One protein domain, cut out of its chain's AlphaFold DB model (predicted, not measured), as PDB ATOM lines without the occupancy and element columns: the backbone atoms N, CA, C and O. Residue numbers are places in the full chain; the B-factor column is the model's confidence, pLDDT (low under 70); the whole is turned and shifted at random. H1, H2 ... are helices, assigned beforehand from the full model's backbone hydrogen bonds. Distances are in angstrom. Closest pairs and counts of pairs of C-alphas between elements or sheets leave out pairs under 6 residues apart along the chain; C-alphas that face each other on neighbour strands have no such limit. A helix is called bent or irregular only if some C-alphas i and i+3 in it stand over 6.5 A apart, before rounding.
ATOM      1  N   SER A   2     -26.213 -37.399  -5.721       78.19
ATOM      2  CA  SER A   2     -26.380 -36.246  -4.814       78.19
ATOM      3  C   SER A   2     -26.986 -34.998  -5.477       78.19
ATOM      4  O   SER A   2     -27.927 -34.424  -4.947       78.19
ATOM      5  N   LEU A   3     -26.529 -34.638  -6.679       79.88
ATOM      6  CA  LEU A   3     -27.061 -33.508  -7.458       79.88
ATOM      7  C   LEU A   3     -28.556 -33.628  -7.799       79.88
ATOM      8  O   LEU A   3     -29.286 -32.648  -7.699       79.88
ATOM      9  N   LEU A   4     -29.023 -34.826  -8.164       83.00
ATOM     10  CA  LEU A   4     -30.431 -35.056  -8.505       83.00
ATOM     11  C   LEU A   4     -31.323 -34.933  -7.266       83.00
ATOM     12  O   LEU A   4     -32.377 -34.305  -7.325       83.00
ATOM     13  N   TYR A   5     -30.887 -35.496  -6.135       83.44
ATOM     14  CA  TYR A   5     -31.610 -35.368  -4.870       83.44
ATOM     15  C   TYR A   5     -31.632 -33.921  -4.375       83.44
ATOM     16  O   TYR A   5     -32.687 -33.438  -3.975       83.44
ATOM     17  N   GLY A   6     -30.507 -33.208  -4.474       82.88
ATOM     18  CA  GLY A   6     -30.439 -31.792  -4.122       82.88
ATOM     19  C   GLY A   6     -31.352 -30.929  -4.990       82.88
ATOM     20  O   GLY A   6     -32.082 -30.097  -4.460       82.88
ATOM     21  N   PHE A   7     -31.403 -31.188  -6.300       85.38
ATOM     22  CA  PHE A   7     -32.330 -30.509  -7.208       85.38
ATOM     23  C   PHE A   7     -33.795 -30.749  -6.825       85.38
ATOM     24  O   PHE A   7     -34.555 -29.795  -6.709       85.38
ATOM     25  N   LEU A   8     -34.191 -32.001  -6.568       86.38
ATOM     26  CA  LEU A   8     -35.571 -32.330  -6.189       86.38
ATOM     27  C   LEU A   8     -35.982 -31.675  -4.863       86.38
ATOM     28  O   LEU A   8     -37.075 -31.117  -4.769       86.38
ATOM     29  N   ILE A   9     -35.101 -31.704  -3.857       86.50
ATOM     30  CA  ILE A   9     -35.338 -31.072  -2.551       86.50
ATOM     31  C   ILE A   9     -35.397 -29.546  -2.699       86.50
ATOM     32  O   ILE A   9     -36.309 -28.913  -2.169       86.50
ATOM     33  N   GLY A  10     -34.471 -28.959  -3.460       84.38
ATOM     34  CA  GLY A  10     -34.420 -27.524  -3.735       84.38
ATOM     35  C   GLY A  10     -35.649 -27.019  -4.487       84.38
ATOM     36  O   GLY A  10     -36.236 -26.011  -4.098       84.38
ATOM     37  N   SER A  11     -36.100 -27.747  -5.511       84.56
ATOM     38  CA  SER A  11     -37.325 -27.420  -6.243       84.56
ATOM     39  C   SER A  11     -38.571 -27.540  -5.368       84.56
ATOM     40  O   SER A  11     -39.431 -26.663  -5.417       84.56
ATOM     41  N   PHE A  12     -38.659 -28.566  -4.514       85.88
ATOM     42  CA  PHE A  12     -39.769 -28.687  -3.567       85.88
ATOM     43  C   PHE A  12     -39.768 -27.548  -2.537       85.88
ATOM     44  O   PHE A  12     -40.820 -27.010  -2.195       85.88
ATOM     45  N   MET A  13     -38.589 -27.116  -2.084       85.81
ATOM     46  CA  MET A  13     -38.469 -25.976  -1.176       85.81
ATOM     47  C   MET A  13     -38.834 -24.647  -1.857       85.81
ATOM     48  O   MET A  13     -39.514 -23.812  -1.254       85.81
ATOM     49  N   GLY A  14     -38.454 -24.466  -3.126       82.44
ATOM     50  CA  GLY A  14     -38.897 -23.336  -3.951       82.44
ATOM     51  C   GLY A  14     -40.421 -23.290  -4.075       82.44
ATOM     52  O   GLY A  14     -41.037 -22.246  -3.867       82.44
ATOM     53  N   LEU A  15     -41.052 -24.453  -4.267       80.88
ATOM     54  CA  LEU A  15     -42.506 -24.582  -4.298       80.88
ATOM     55  C   LEU A  15     -43.182 -24.165  -2.981       80.88
ATOM     56  O   LEU A  15     -44.171 -23.429  -2.980       80.88
ATOM     57  N   LEU A  16     -42.658 -24.648  -1.853       79.94
ATOM     58  CA  LEU A  16     -43.152 -24.301  -0.517       79.94
ATOM     59  C   LEU A  16     -43.052 -22.795  -0.252       79.94
ATOM     60  O   LEU A  16     -43.952 -22.206   0.351       79.94
ATOM     61  N   THR A  17     -41.978 -22.161  -0.722       74.94
ATOM     62  CA  THR A  17     -41.758 -20.733  -0.479       74.94
ATOM     63  C   THR A  17     -42.639 -19.862  -1.381       74.94
ATOM     64  O   THR A  17     -43.234 -18.900  -0.891       74.94
ATOM     65  N   HIS A  18     -42.892 -20.286  -2.625       75.31
ATOM     66  CA  HIS A  18     -43.930 -19.695  -3.479       75.31
ATOM     67  C   HIS A  18     -45.317 -19.745  -2.817       75.31
ATOM     68  O   HIS A  18     -46.034 -18.742  -2.763       75.31
ATOM     69  N   ALA A  19     -45.686 -20.901  -2.250       75.00
ATOM     70  CA  ALA A  19     -46.951 -21.074  -1.537       75.00
ATOM     71  C   ALA A  19     -47.076 -20.119  -0.337       75.00
ATOM     72  O   ALA A  19     -48.148 -19.563  -0.094       75.00
ATOM     73  N   LYS A  20     -45.971 -19.907   0.390       74.69
ATOM     74  CA  LYS A  20     -45.890 -18.977   1.523       74.69
ATOM     75  C   LYS A  20     -46.022 -17.513   1.083       74.69
ATOM     76  O   LYS A  20     -46.740 -16.770   1.742       74.69
ATOM     77  N   ARG A  21     -45.356 -17.098  -0.005       68.50
ATOM     78  CA  ARG A  21     -45.394 -15.708  -0.513       68.50
ATOM     79  C   ARG A  21     -46.777 -15.324  -1.045       68.50
ATOM     80  O   ARG A  21     -47.252 -14.234  -0.754       68.50
ATOM     81  N   ASN A  22     -47.436 -16.233  -1.762       67.25
ATOM     82  CA  ASN A  22     -48.714 -15.949  -2.423       67.25
ATOM     83  C   ASN A  22     -49.950 -16.372  -1.609       67.25
ATOM     84  O   ASN A  22     -51.082 -16.159  -2.043       67.25
ATOM     85  N   GLY A  23     -49.770 -17.007  -0.443       60.72
ATOM     86  CA  GLY A  23     -50.853 -17.473   0.441       60.72
ATOM     87  C   GLY A  23     -51.717 -18.610  -0.126       60.72
ATOM     88  O   GLY A  23     -52.576 -19.152   0.571       60.72
ATOM     89  N   LYS A  24     -51.501 -18.991  -1.388       61.03
ATOM     90  CA  LYS A  24     -52.102 -20.126  -2.089       61.03
ATOM     91  C   LYS A  24     -51.057 -20.696  -3.039       61.03
ATOM     92  O   LYS A  24     -50.301 -19.950  -3.654       61.03
ATOM     93  N   ILE A  25     -51.057 -22.015  -3.222       59.72
ATOM     94  CA  ILE A  25     -50.375 -22.609  -4.374       59.72
ATOM     95  C   ILE A  25     -51.219 -22.247  -5.594       59.72
ATOM     96  O   ILE A  25     -52.274 -22.845  -5.823       59.72
ATOM     97  N   ILE A  26     -50.782 -21.238  -6.348       59.75
ATOM     98  CA  ILE A  26     -51.405 -20.868  -7.616       59.75
ATOM     99  C   ILE A  26     -51.081 -21.999  -8.593       59.75
ATOM    100  O   ILE A  26     -50.017 -22.058  -9.204       59.75
ATOM    101  N   LYS A  27     -51.987 -22.978  -8.668       54.44
ATOM    102  CA  LYS A  27     -51.886 -24.079  -9.625       54.44
ATOM    103  C   LYS A  27     -51.879 -23.467 -11.031       54.44
ATOM    104  O   LYS A  27     -52.747 -22.632 -11.294       54.44
ATOM    105  N   PRO A  28     -50.987 -23.890 -11.945       51.94
ATOM    106  CA  PRO A  28     -51.019 -23.431 -13.329       51.94
ATOM    107  C   PRO A  28     -52.319 -23.937 -13.971       51.94
ATOM    108  O   PRO A  28     -52.406 -25.078 -14.429       51.94
ATOM    109  N   TYR A  29     -53.395 -23.148 -13.904       51.28
ATOM    110  CA  TYR A  29     -54.698 -23.568 -14.402       51.28
ATOM    111  C   TYR A  29     -54.818 -23.225 -15.887       51.28
ATOM    112  O   TYR A  29     -54.835 -22.068 -16.294       51.28
ATOM    113  N   ASN A  30     -54.930 -24.283 -16.690       52.19
ATOM    114  CA  ASN A  30     -55.056 -24.311 -18.147       52.19
ATOM    115  C   ASN A  30     -56.365 -23.683 -18.683       52.19
ATOM    116  O   ASN A  30     -57.178 -24.367 -19.309       52.19
ATOM    117  N   LYS A  31     -56.598 -22.378 -18.503       47.88
ATOM    118  CA  LYS A  31     -57.634 -21.668 -19.276       47.88
ATOM    119  C   LYS A  31     -57.049 -20.475 -20.024       47.88
ATOM    120  O   LYS A  31     -56.938 -19.381 -19.500       47.88
ATOM    121  N   LYS A  32     -56.727 -20.744 -21.296       49.00
ATOM    122  CA  LYS A  32     -56.620 -19.805 -22.424       49.00
ATOM    123  C   LYS A  32     -55.922 -18.466 -22.098       49.00
ATOM    124  O   LYS A  32     -56.588 -17.475 -21.847       49.00
ATOM    125  N   ARG A  33     -54.597 -18.444 -22.311       52.19
ATOM    126  CA  ARG A  33     -53.734 -17.287 -22.675       52.19
ATOM    127  C   ARG A  33     -52.808 -16.657 -21.630       52.19
ATOM    128  O   ARG A  33     -51.953 -15.891 -22.052       52.19
ATOM    129  N   VAL A  34     -52.844 -17.029 -20.355       46.91
ATOM    130  CA  VAL A  34     -51.813 -16.593 -19.389       46.91
ATOM    131  C   VAL A  34     -51.324 -17.787 -18.581       46.91
ATOM    132  O   VAL A  34     -52.014 -18.290 -17.703       46.91
ATOM    133  N   PHE A  35     -50.150 -18.303 -18.952       51.69
ATOM    134  CA  PHE A  35     -49.412 -19.253 -18.127       51.69
ATOM    135  C   PHE A  35     -48.835 -18.470 -16.944       51.69
ATOM    136  O   PHE A  35     -47.977 -17.609 -17.129       51.69
ATOM    137  N   GLU A  36     -49.305 -18.759 -15.735       56.94
ATOM    138  CA  GLU A  36     -48.701 -18.281 -14.488       56.94
ATOM    139  C   GLU A  36     -47.344 -18.992 -14.309       56.94
ATOM    140  O   GLU A  36     -47.241 -20.029 -13.654       56.94
ATOM    141  N   TYR A  37     -46.294 -18.477 -14.962       65.19
ATOM    142  CA  TYR A  37     -44.943 -19.053 -14.904       65.19
ATOM    143  C   TYR A  37     -44.296 -18.929 -13.520       65.19
ATOM    144  O   TYR A  37     -43.305 -19.609 -13.279       65.19
ATOM    145  N   GLY A  38     -44.850 -18.115 -12.613       68.75
ATOM    146  CA  GLY A  38     -44.284 -17.879 -11.279       68.75
ATOM    147  C   GLY A  38     -44.036 -19.174 -10.504       68.75
ATOM    148  O   GLY A  38     -42.934 -19.398 -10.023       68.75
ATOM    149  N   PHE A  39     -45.001 -20.095 -10.500       69.94
ATOM    150  CA  PHE A  39     -44.851 -21.406  -9.857       69.94
ATOM    151  C   PHE A  39     -43.671 -22.215 -10.418       69.94
ATOM    152  O   PHE A  39     -42.913 -22.843  -9.679       69.94
ATOM    153  N   LEU A  40     -43.541 -22.243 -11.747       76.62
ATOM    154  CA  LEU A  40     -42.540 -23.071 -12.413       76.62
ATOM    155  C   LEU A  40     -41.151 -22.444 -12.291       76.62
ATOM    156  O   LEU A  40     -40.177 -23.157 -12.068       76.62
ATOM    157  N   LEU A  41     -41.075 -21.117 -12.392       77.81
ATOM    158  CA  LEU A  41     -39.851 -20.357 -12.188       77.81
ATOM    159  C   LEU A  41     -39.346 -20.520 -10.756       77.81
ATOM    160  O   LEU A  41     -38.177 -20.843 -10.596       77.81
ATOM    161  N   ASP A  42     -40.199 -20.431  -9.737       77.88
ATOM    162  CA  ASP A  42     -39.760 -20.566  -8.341       77.88
ATOM    163  C   ASP A  42     -39.255 -21.983  -8.020       77.88
ATOM    164  O   ASP A  42     -38.243 -22.158  -7.336       77.88
ATOM    165  N   CYS A  43     -39.880 -23.012  -8.602       80.88
ATOM    166  CA  CYS A  43     -39.364 -24.387  -8.575       80.88
ATOM    167  C   CYS A  43     -37.984 -24.513  -9.243       80.88
ATOM    168  O   CYS A  43     -37.100 -25.209  -8.731       80.88
ATOM    169  N   LEU A  44     -37.794 -23.872 -10.399       84.56
ATOM    170  CA  LEU A  44     -36.532 -23.916 -11.138       84.56
ATOM    171  C   LEU A  44     -35.437 -23.121 -10.425       84.56
ATOM    172  O   LEU A  44     -34.328 -23.627 -10.297       84.56
ATOM    173  N   PHE A  45     -35.740 -21.933  -9.902       84.75
ATOM    174  CA  PHE A  45     -34.803 -21.122  -9.127       84.75
ATOM    175  C   PHE A  45     -34.370 -21.839  -7.846       84.75
ATOM    176  O   PHE A  45     -33.171 -21.900  -7.574       84.75
ATOM    177  N   GLY A  46     -35.302 -22.463  -7.116       83.88
ATOM    178  CA  GLY A  46     -34.972 -23.285  -5.948       83.88
ATOM    179  C   GLY A  46     -34.081 -24.485  -6.295       83.88
ATOM    180  O   GLY A  46     -33.106 -24.765  -5.595       83.88
ATOM    181  N   GLY A  47     -34.361 -25.160  -7.415       85.56
ATOM    182  CA  GLY A  47     -33.551 -26.279  -7.905       85.56
ATOM    183  C   GLY A  47     -32.152 -25.857  -8.373       85.56
ATOM    184  O   GLY A  47     -31.165 -26.501  -8.022       85.56
ATOM    185  N   VAL A  48     -32.041 -24.757  -9.124       86.88
ATOM    186  CA  VAL A  48     -30.759 -24.204  -9.598       86.88
ATOM    187  C   VAL A  48     -29.910 -23.713  -8.426       86.88
ATOM    188  O   VAL A  48     -28.715 -24.003  -8.385       86.88
ATOM    189  N   ALA A  49     -30.516 -23.039  -7.443       87.12
ATOM    190  CA  ALA A  49     -29.826 -22.621  -6.225       87.12
ATOM    191  C   ALA A  49     -29.264 -23.828  -5.458       87.12
ATOM    192  O   ALA A  49     -28.101 -23.816  -5.051       87.12
ATOM    193  N   ALA A  50     -30.052 -24.900  -5.316       86.12
ATOM    194  CA  ALA A  50     -29.594 -26.131  -4.682       86.12
ATOM    195  C   ALA A  50     -28.460 -26.809  -5.462       86.12
ATOM    196  O   ALA A  50     -27.464 -27.193  -4.857       86.12
ATOM    197  N   ILE A  51     -28.546 -26.892  -6.795       86.88
ATOM    198  CA  ILE A  51     -27.447 -27.409  -7.629       86.88
ATOM    199  C   ILE A  51     -26.171 -26.589  -7.416       86.88
ATOM    200  O   ILE A  51     -25.104 -27.173  -7.222       86.88
ATOM    201  N   ALA A  52     -26.268 -25.257  -7.420       86.94
ATOM    202  CA  ALA A  52     -25.117 -24.381  -7.239       86.94
ATOM    203  C   ALA A  52     -24.434 -24.622  -5.882       86.94
ATOM    204  O   ALA A  52     -23.229 -24.856  -5.836       86.94
ATOM    205  N   ILE A  53     -25.199 -24.656  -4.785       86.62
ATOM    206  CA  ILE A  53     -24.639 -24.876  -3.443       86.62
ATOM    207  C   ILE A  53     -24.097 -26.296  -3.272       86.62
ATOM    208  O   ILE A  53     -23.016 -26.466  -2.709       86.62
ATOM    209  N   VAL A  54     -24.796 -27.317  -3.770       85.81
ATOM    210  CA  VAL A  54     -24.342 -28.713  -3.667       85.81
ATOM    211  C   VAL A  54     -23.057 -28.939  -4.461       85.81
ATOM    212  O   VAL A  54     -22.183 -29.665  -3.996       85.81
ATOM    213  N   THR A  55     -22.909 -28.281  -5.614       86.06
ATOM    214  CA  THR A  55     -21.671 -28.329  -6.410       86.06
ATOM    215  C   THR A  55     -20.513 -27.634  -5.694       86.06
ATOM    216  O   THR A  55     -19.386 -28.102  -5.774       86.06
ATOM    217  N   LEU A  56     -20.776 -26.544  -4.969       85.75
ATOM    218  CA  LEU A  56     -19.743 -25.812  -4.229       85.75
ATOM    219  C   LEU A  56     -19.332 -26.491  -2.917       85.75
ATOM    220  O   LEU A  56     -18.194 -26.352  -2.487       85.75
ATOM    221  N   THR A  57     -20.269 -27.171  -2.256       84.56
ATOM    222  CA  THR A  57     -20.073 -27.683  -0.889       84.56
ATOM    223  C   THR A  57     -19.664 -29.158  -0.864       84.56
ATOM    224  O   THR A  57     -19.243 -29.635   0.182       84.56
ATOM    225  N   GLU A  58     -19.814 -29.880  -1.983       84.38
ATOM    226  CA  GLU A  58     -19.509 -31.317  -2.127       84.38
ATOM    227  C   GLU A  58     -19.885 -32.150  -0.880       84.38
ATOM    228  O   GLU A  58     -19.022 -32.723  -0.211       84.38
ATOM    229  N   PRO A  59     -21.180 -32.213  -0.512       80.69
ATOM    230  CA  PRO A  59     -21.599 -32.854   0.728       80.69
ATOM    231  C   PRO A  59     -21.253 -34.349   0.728       80.69
ATOM    232  O   PRO A  59     -21.687 -35.103  -0.147       80.69
ATOM    233  N   ALA A  60     -20.509 -34.783   1.748       82.50
ATOM    234  CA  ALA A  60     -20.040 -36.164   1.889       82.50
ATOM    235  C   ALA A  60     -21.099 -37.104   2.492       82.50
ATOM    236  O   ALA A  60     -21.015 -38.322   2.350       82.50
ATOM    237  N   THR A  61     -22.103 -36.544   3.170       86.88
ATOM    238  CA  THR A  61     -23.181 -37.290   3.837       86.88
ATOM    239  C   THR A  61     -24.554 -36.861   3.328       86.88
ATOM    240  O   THR A  61     -24.744 -35.733   2.866       86.88
ATOM    241  N   LEU A  62     -25.535 -37.765   3.423       84.31
ATOM    242  CA  LEU A  62     -26.917 -37.488   3.014       84.31
ATOM    243  C   LEU A  62     -27.540 -36.344   3.823       84.31
ATOM    244  O   LEU A  62     -28.227 -35.502   3.252       84.31
ATOM    245  N   ASP A  63     -27.249 -36.266   5.119       85.88
ATOM    246  CA  ASP A  63     -27.791 -35.218   5.986       85.88
ATOM    247  C   ASP A  63     -27.289 -33.837   5.554       85.88
ATOM    248  O   ASP A  63     -28.079 -32.910   5.372       85.88
ATOM    249  N   GLN A  64     -25.983 -33.711   5.290       86.00
ATOM    250  CA  GLN A  64     -25.396 -32.476   4.763       86.00
ATOM    251  C   GLN A  64     -26.020 -32.081   3.425       86.00
ATOM    252  O   GLN A  64     -26.292 -30.902   3.208       86.00
ATOM    253  N   LEU A  65     -26.295 -33.045   2.544       87.25
ATOM    254  CA  LEU A  65     -26.952 -32.782   1.265       87.25
ATOM    255  C   LEU A  65     -28.366 -32.212   1.455       87.25
ATOM    256  O   LEU A  65     -28.736 -31.252   0.778       87.25
ATOM    257  N   ILE A  66     -29.146 -32.771   2.384       86.19
ATOM    258  CA  ILE A  66     -30.506 -32.303   2.675       86.19
ATOM    259  C   ILE A  66     -30.461 -30.885   3.253       86.19
ATOM    260  O   ILE A  66     -31.121 -29.991   2.722       86.19
ATOM    261  N   PHE A  67     -29.646 -30.650   4.287       86.75
ATOM    262  CA  PHE A  67     -29.550 -29.334   4.921       86.75
ATOM    263  C   PHE A  67     -29.056 -28.259   3.952       86.75
ATOM    264  O   PHE A  67     -29.658 -27.189   3.870       86.75
ATOM    265  N   THR A  68     -28.004 -28.543   3.179       86.81
ATOM    266  CA  THR A  68     -27.460 -27.587   2.201       86.81
ATOM    267  C   THR A  68     -28.460 -27.270   1.094       86.81
ATOM    268  O   THR A  68     -28.611 -26.104   0.744       86.81
ATOM    269  N   SER A  69     -29.212 -28.258   0.600       85.31
ATOM    270  CA  SER A  69     -30.216 -28.050  -0.456       85.31
ATOM    271  C   SER A  69     -31.428 -27.252   0.033       85.31
ATOM    272  O   SER A  69     -31.920 -26.373  -0.674       85.31
ATOM    273  N   VAL A  70     -31.892 -27.515   1.260       86.38
ATOM    274  CA  VAL A  70     -32.988 -26.760   1.888       86.38
ATOM    275  C   VAL A  70     -32.574 -25.311   2.143       86.38
ATOM    276  O   VAL A  70     -33.321 -24.390   1.807       86.38
ATOM    277  N   LEU A  71     -31.373 -25.099   2.693       87.81
ATOM    278  CA  LEU A  71     -30.823 -23.762   2.919       87.81
ATOM    279  C   LEU A  71     -30.599 -23.010   1.607       87.81
ATOM    280  O   LEU A  71     -30.877 -21.819   1.547       87.81
ATOM    281  N   ALA A  72     -30.157 -23.695   0.551       87.44
ATOM    282  CA  ALA A  72     -30.006 -23.105  -0.773       87.44
ATOM    283  C   ALA A  72     -31.346 -22.655  -1.362       87.44
ATOM    284  O   ALA A  72     -31.463 -21.518  -1.816       87.44
ATOM    285  N   GLY A  73     -32.363 -23.523  -1.317       83.81
ATOM    286  CA  GLY A  73     -33.692 -23.216  -1.846       83.81
ATOM    287  C   GLY A  73     -34.372 -22.073  -1.089       83.81
ATOM    288  O   GLY A  73     -34.816 -21.103  -1.697       83.81
ATOM    289  N   TYR A  74     -34.403 -22.141   0.246       84.50
ATOM    290  CA  TYR A  74     -35.030 -21.107   1.078       84.50
ATOM    291  C   TYR A  74     -34.213 -19.807   1.135       84.50
ATOM    292  O   TYR A  74     -34.759 -18.700   1.095       84.50
ATOM    293  N   GLY A  75     -32.888 -19.936   1.234       85.00
ATOM    294  CA  GLY A  75     -31.958 -18.814   1.263       85.00
ATOM    295  C   GLY A  75     -31.961 -18.046  -0.054       85.00
ATOM    296  O   GLY A  75     -32.027 -16.819  -0.029       85.00
ATOM    297  N   GLY A  76     -31.980 -18.751  -1.189       82.62
ATOM    298  CA  GLY A  76     -32.085 -18.148  -2.517       82.62
ATOM    299  C   GLY A  76     -33.334 -17.278  -2.666       82.62
ATOM    300  O   GLY A  76     -33.217 -16.107  -3.021       82.62
ATOM    301  N   ASP A  77     -34.511 -17.800  -2.310       79.94
ATOM    302  CA  ASP A  77     -35.761 -17.030  -2.414       79.94
ATOM    303  C   ASP A  77     -35.794 -15.832  -1.445       79.94
ATOM    304  O   ASP A  77     -36.198 -14.725  -1.804       79.94
ATOM    305  N   THR A  78     -35.264 -16.001  -0.228       83.62
ATOM    306  CA  THR A  78     -35.170 -14.903   0.749       83.62
ATOM    307  C   THR A  78     -34.262 -13.771   0.253       83.62
ATOM    308  O   THR A  78     -34.562 -12.596   0.473       83.62
ATOM    309  N   LEU A  79     -33.150 -14.099  -0.409       84.19
ATOM    310  CA  LEU A  79     -32.248 -13.103  -0.986       84.19
ATOM    311  C   LEU A  79     -32.917 -12.342  -2.132       84.19
ATOM    312  O   LEU A  79     -32.832 -11.115  -2.168       84.19
ATOM    313  N   ILE A  80     -33.629 -13.047  -3.015       83.44
ATOM    314  CA  ILE A  80     -34.388 -12.425  -4.108       83.44
ATOM    315  C   ILE A  80     -35.432 -11.455  -3.540       83.44
ATOM    316  O   ILE A  80     -35.470 -10.295  -3.951       83.44
ATOM    317  N   ALA A  81     -36.201 -11.877  -2.531       82.25
ATOM    318  CA  ALA A  81     -37.198 -11.028  -1.879       82.25
ATOM    319  C   ALA A  81     -36.583  -9.778  -1.219       82.25
ATOM    320  O   ALA A  81     -37.153  -8.687  -1.284       82.25
ATOM    321  N   LYS A  82     -35.398  -9.903  -0.607       83.44
ATOM    322  CA  LYS A  82     -34.682  -8.755  -0.028       83.44
ATOM    323  C   LYS A  82     -34.202  -7.768  -1.087       83.44
ATOM    324  O   LYS A  82     -34.305  -6.564  -0.873       83.44
ATOM    325  N   VAL A  83     -33.687  -8.260  -2.212       86.31
ATOM    326  CA  VAL A  83     -33.245  -7.407  -3.326       86.31
ATOM    327  C   VAL A  83     -34.431  -6.668  -3.944       86.31
ATOM    328  O   VAL A  83     -34.325  -5.483  -4.246       86.31
ATOM    329  N   GLU A  84     -35.568  -7.346  -4.096       84.44
ATOM    330  CA  GLU A  84     -36.811  -6.747  -4.585       84.44
ATOM    331  C   GLU A  84     -37.296  -5.619  -3.657       84.44
ATOM    332  O   GLU A  84     -37.552  -4.504  -4.117       84.44
ATOM    333  N   ALA A  85     -37.316  -5.860  -2.341       85.19
ATOM    334  CA  ALA A  85     -37.677  -4.848  -1.349       85.19
ATOM    335  C   ALA A  85     -36.703  -3.654  -1.326       85.19
ATOM    336  O   ALA A  85     -37.138  -2.506  -1.233       85.19
ATOM    337  N   ALA A  86     -35.394  -3.906  -1.445       88.81
ATOM    338  CA  ALA A  86     -34.384  -2.849  -1.486       88.81
ATOM    339  C   ALA A  86     -34.572  -1.934  -2.706       88.81
ATOM    340  O   ALA A  86     -34.606  -0.712  -2.556       88.81
ATOM    341  N   LYS A  87     -34.796  -2.511  -3.894       89.38
ATOM    342  CA  LYS A  87     -35.080  -1.732  -5.111       89.38
ATOM    343  C   LYS A  87     -36.347  -0.891  -4.981       89.38
ATOM    344  O   LYS A  87     -36.358   0.264  -5.394       89.38
ATOM    345  N   LEU A  88     -37.403  -1.443  -4.383       89.56
ATOM    346  CA  LEU A  88     -38.635  -0.691  -4.145       89.56
ATOM    347  C   LEU A  88     -38.397   0.497  -3.200       89.56
ATOM    348  O   LEU A  88     -38.891   1.592  -3.460       89.56
ATOM    349  N   SER A  89     -37.610   0.298  -2.137       88.50
ATOM    350  CA  SER A  89     -37.268   1.376  -1.199       88.50
ATOM    351  C   SER A  89     -36.463   2.501  -1.853       88.50
ATOM    352  O   SER A  89     -36.684   3.670  -1.550       88.50
ATOM    353  N   GLU A  90     -35.584   2.166  -2.800       90.50
ATOM    354  CA  GLU A  90     -34.797   3.142  -3.553       90.50
ATOM    355  C   GLU A  90     -35.684   4.005  -4.461       90.50
ATOM    356  O   GLU A  90     -35.573   5.231  -4.443       90.50
ATOM    357  N   ILE A  91     -36.623   3.384  -5.184       91.00
ATOM    358  CA  ILE A  91     -37.586   4.097  -6.039       91.00
ATOM    359  C   ILE A  91     -38.460   5.037  -5.206       91.00
ATOM    360  O   ILE A  91     -38.667   6.186  -5.594       91.00
ATOM    361  N   LEU A  92     -38.953   4.576  -4.051       90.31
ATOM    362  CA  LEU A  92     -39.751   5.414  -3.153       90.31
ATOM    363  C   LEU A  92     -38.950   6.622  -2.665       90.31
ATOM    364  O   LEU A  92     -39.459   7.738  -2.726       90.31
ATOM    365  N   ASN A  93     -37.692   6.429  -2.258       90.75
ATOM    366  CA  ASN A  93     -36.827   7.538  -1.851       90.75
ATOM    367  C   ASN A  93     -36.608   8.555  -2.981       90.75
ATOM    368  O   ASN A  93     -36.644   9.756  -2.727       90.75
ATOM    369  N   GLN A  94     -36.420   8.099  -4.223       91.88
ATOM    370  CA  GLN A  94     -36.286   9.005  -5.370       91.88
ATOM    371  C   GLN A  94     -37.565   9.806  -5.628       91.88
ATOM    372  O   GLN A  94     -37.489  10.998  -5.925       91.88
ATOM    373  N   LEU A  95     -38.734   9.173  -5.490       90.25
ATOM    374  CA  LEU A  95     -40.018   9.850  -5.660       90.25
ATOM    375  C   LEU A  95     -40.254  10.897  -4.565       90.25
ATOM    376  O   LEU A  95     -40.635  12.022  -4.877       90.25
ATOM    377  N   PHE A  96     -39.989  10.552  -3.301       89.31
ATOM    378  CA  PHE A  96     -40.105  11.494  -2.183       89.31
ATOM    379  C   PHE A  96     -39.197  12.710  -2.370       89.31
ATOM    380  O   PHE A  96     -39.642  13.835  -2.170       89.31
ATOM    381  N   PHE A  97     -37.961  12.492  -2.825       88.19
ATOM    382  CA  PHE A  97     -37.024  13.579  -3.089       88.19
ATOM    383  C   PHE A  97     -37.485  14.492  -4.237       88.19
ATOM    384  O   PHE A  97     -37.331  15.708  -4.147       88.19
ATOM    385  N   GLN A  98     -38.094  13.942  -5.297       89.81
ATOM    386  CA  GLN A  98     -38.678  14.770  -6.361       89.81
ATOM    387  C   GLN A  98     -39.850  15.616  -5.861       89.81
ATOM    388  O   GLN A  98     -39.887  16.812  -6.134       89.81
ATOM    389  N   VAL A  99     -40.765  15.023  -5.089       89.38
ATOM    390  CA  VAL A  99     -41.915  15.750  -4.530       89.38
ATOM    391  C   VAL A  99     -41.456  16.859  -3.579       89.38
ATOM    392  O   VAL A  99     -42.000  17.958  -3.613       89.38
ATOM    393  N   GLU A 100     -40.431  16.615  -2.758       87.69
ATOM    394  CA  GLU A 100     -39.886  17.625  -1.843       87.69
ATOM    395  C   GLU A 100     -39.229  18.803  -2.586       87.69
ATOM    396  O   GLU A 100     -39.345  19.952  -2.155       87.69
ATOM    397  N   ILE A 101     -38.577  18.544  -3.725       86.31
ATOM    398  CA  ILE A 101     -38.039  19.603  -4.588       86.31
ATOM    399  C   ILE A 101     -39.167  20.411  -5.233       86.31
ATOM    400  O   ILE A 101     -39.094  21.640  -5.221       86.31
ATOM    401  N   GLU A 102     -40.194  19.754  -5.779       83.12
ATOM    402  CA  GLU A 102     -41.330  20.446  -6.401       83.12
ATOM    403  C   GLU A 102     -42.065  21.335  -5.393       83.12
ATOM    404  O   GLU A 102     -42.308  22.507  -5.681       83.12
ATOM    405  N   LEU A 103     -42.317  20.829  -4.181       83.69
ATOM    406  CA  LEU A 103     -42.992  21.595  -3.133       83.69
ATOM    407  C   LEU A 103     -42.172  22.823  -2.709       83.69
ATOM    408  O   LEU A 103     -42.707  23.921  -2.568       83.69
ATOM    409  N   ASN A 104     -40.856  22.660  -2.533       79.75
ATOM    410  CA  ASN A 104     -39.976  23.778  -2.190       79.75
ATOM    411  C   ASN A 104     -39.881  24.807  -3.325       79.75
ATOM    412  O   ASN A 104     -39.839  26.006  -3.054       79.75
ATOM    413  N   ALA A 105     -39.869  24.369  -4.586       79.25
ATOM    414  CA  ALA A 105     -39.875  25.274  -5.732       79.25
ATOM    415  C   ALA A 105     -41.183  26.081  -5.812       79.25
ATOM    416  O   ALA A 105     -41.137  27.290  -6.045       79.25
ATOM    417  N   GLU A 106     -42.328  25.445  -5.560       75.75
ATOM    418  CA  GLU A 106     -43.641  26.099  -5.562       75.75
ATOM    419  C   GLU A 106     -43.763  27.139  -4.434       75.75
ATOM    420  O   GLU A 106     -44.137  28.284  -4.692       75.75
ATOM    421  N   ILE A 107     -43.313  26.809  -3.215       74.00
ATOM    422  CA  ILE A 107     -43.291  27.739  -2.066       74.00
ATOM    423  C   ILE A 107     -42.393  28.961  -2.329       74.00
ATOM    424  O   ILE A 107     -42.699  30.079  -1.896       74.00
ATOM    425  N   ILE A 108     -41.265  28.773  -3.025       72.31
ATOM    426  CA  ILE A 108     -40.363  29.877  -3.388       72.31
ATOM    427  C   ILE A 108     -41.033  30.803  -4.410       72.31
ATOM    428  O   ILE A 108     -40.945  32.023  -4.268       72.31
ATOM    429  N   ILE A 109     -41.721  30.245  -5.412       73.56
ATOM    430  CA  ILE A 109     -42.446  31.027  -6.424       73.56
ATOM    431  C   ILE A 109     -43.592  31.818  -5.778       73.56
ATOM    432  O   ILE A 109     -43.756  33.007  -6.065       73.56
ATOM    433  N   GLU A 110     -44.343  31.203  -4.862       72.12
ATOM    434  CA  GLU A 110     -45.452  31.858  -4.162       72.12
ATOM    435  C   GLU A 110     -44.964  33.041  -3.304       72.12
ATOM    436  O   GLU A 110     -45.499  34.149  -3.422       72.12
ATOM    437  N   ASN A 111     -43.877  32.863  -2.540       67.06
ATOM    438  CA  ASN A 111     -43.256  33.945  -1.761       67.06
ATOM    439  C   ASN A 111     -42.698  35.081  -2.632       67.06
ATOM    440  O   ASN A 111     -42.800  36.246  -2.257       67.06
ATOM    441  N   GLN A 112     -42.122  34.774  -3.797       65.94
ATOM    442  CA  GLN A 112     -41.627  35.798  -4.729       65.94
ATOM    443  C   GLN A 112     -42.778  36.627  -5.326       65.94
ATOM    444  O   GLN A 112     -42.614  37.827  -5.545       65.94
ATOM    445  N   SER A 113     -43.954  36.023  -5.539       61.50
ATOM    446  CA  SER A 113     -45.134  36.734  -6.054       61.50
ATOM    447  C   SER A 113     -45.729  37.734  -5.053       61.50
ATOM    448  O   SER A 113     -46.175  38.805  -5.460       61.50
ATOM    449  N   GLN A 114     -45.668  37.437  -3.750       59.81
ATOM    450  CA  GLN A 114     -46.208  38.300  -2.689       59.81
ATOM    451  C   GLN A 114     -45.330  39.524  -2.387       59.81
ATOM    452  O   GLN A 114     -45.804  40.496  -1.811       59.81
ATOM    453  N   ILE A 115     -44.053  39.502  -2.779       58.44
ATOM    454  CA  ILE A 115     -43.120  40.627  -2.584       58.44
ATOM    455  C   ILE A 115     -43.276  41.684  -3.701       58.44
ATOM    456  O   ILE A 115     -42.807  42.814  -3.558       58.44
ATOM    457  N   HIS A 116     -43.949  41.343  -4.808       53.94
ATOM    458  CA  HIS A 116     -44.163  42.231  -5.960       53.94
ATOM    459  C   HIS A 116     -45.600  42.762  -6.126       53.94
ATOM    460  O   HIS A 116     -45.881  43.422  -7.129       53.94
TER     461      HIS A 116
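Overview. This is residues 2 to 116 of the 117 residues of the protein "Uncharacterized protein DUF4257" of Bacillus oleivorans (UniProt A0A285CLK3). One very long straight helix, H3, makes the length of the domain, and a hairpin of two shorter helices, H1 and H2, packs on its first part to form a small compact body at one end. The rest of H3, from residue 82 on, sticks out of that body as a long free arm, and residues 29 to 35 of the loop between H1 and H2 stick out as well. The printed part has 115 residues with three named helices, H1, H2 and H3 in that order along the chain, and no named strand; the class is all helix. The whole is extended, with a radius of gyration of the C-alphas of 23.5 A and spans of 82 by 41 by 19 A.

Arrangement. H3, residues 62 to 114, is the longest helix. H2, residues 38 to 57, touches it along residues 65 to 77 of H3 alone; the closest C-alphas are those of Gly 46 and Gly 73, 4.3 A apart. These two helices run opposite ways at a steep tilt of 61 degrees. H1, residues 2 to 22, touches H3 with residues 62 to 77 of H3 alone, the closest C-alphas being those of Gly 10 and Gly 73 at 4.8 A. H1 and H3 run the same way at a steep tilt of 38 degrees. H1 and H2 form a helical hairpin and touch, with 47 pairs of C-alphas within 8 A, the closest those of Ser 11 and Gly 47 at 4.3 A. They run opposite ways at a steep tilt of 40 degrees. The helix packing is mostly crossed, with 0 of the 3 touching pairs at a shallow tilt. In H1, H2 and H3 every O i to N i+4 pair is within hydrogen-bond range.

Along the chain. H3 measures 78.4 A from C-alpha 62 at (-26.917, -37.488, 3.014) to C-alpha 114 at (-46.208, 38.300, -2.689). H2 measures 28.1 A from C-alpha 38 to C-alpha 57. H1 begins with C-alpha 2 at (-26.380, -36.246, -4.814) and measures 30.3 A to C-alpha 22. No helix is bent or irregular.

Size, cuts and confidence. The two C-alphas farthest apart, those of Thr 61 and His 116, are 82.8 A apart. Residues 29 to 35 stand free, and so do residues 82 to 116, of which 82 to 114 belong to H3. Without these stretches the body has 73 residues and spans 37 by 21 by 16 A. The link from H1 to H2, residues 23 to 37, is long; the link from H2 to H3, 4 residues, is tight. The printed part has no cut. The mean pLDDT of the printed part is 78.5, and it is under 70 at residues 21 to 39 and 111 to 116.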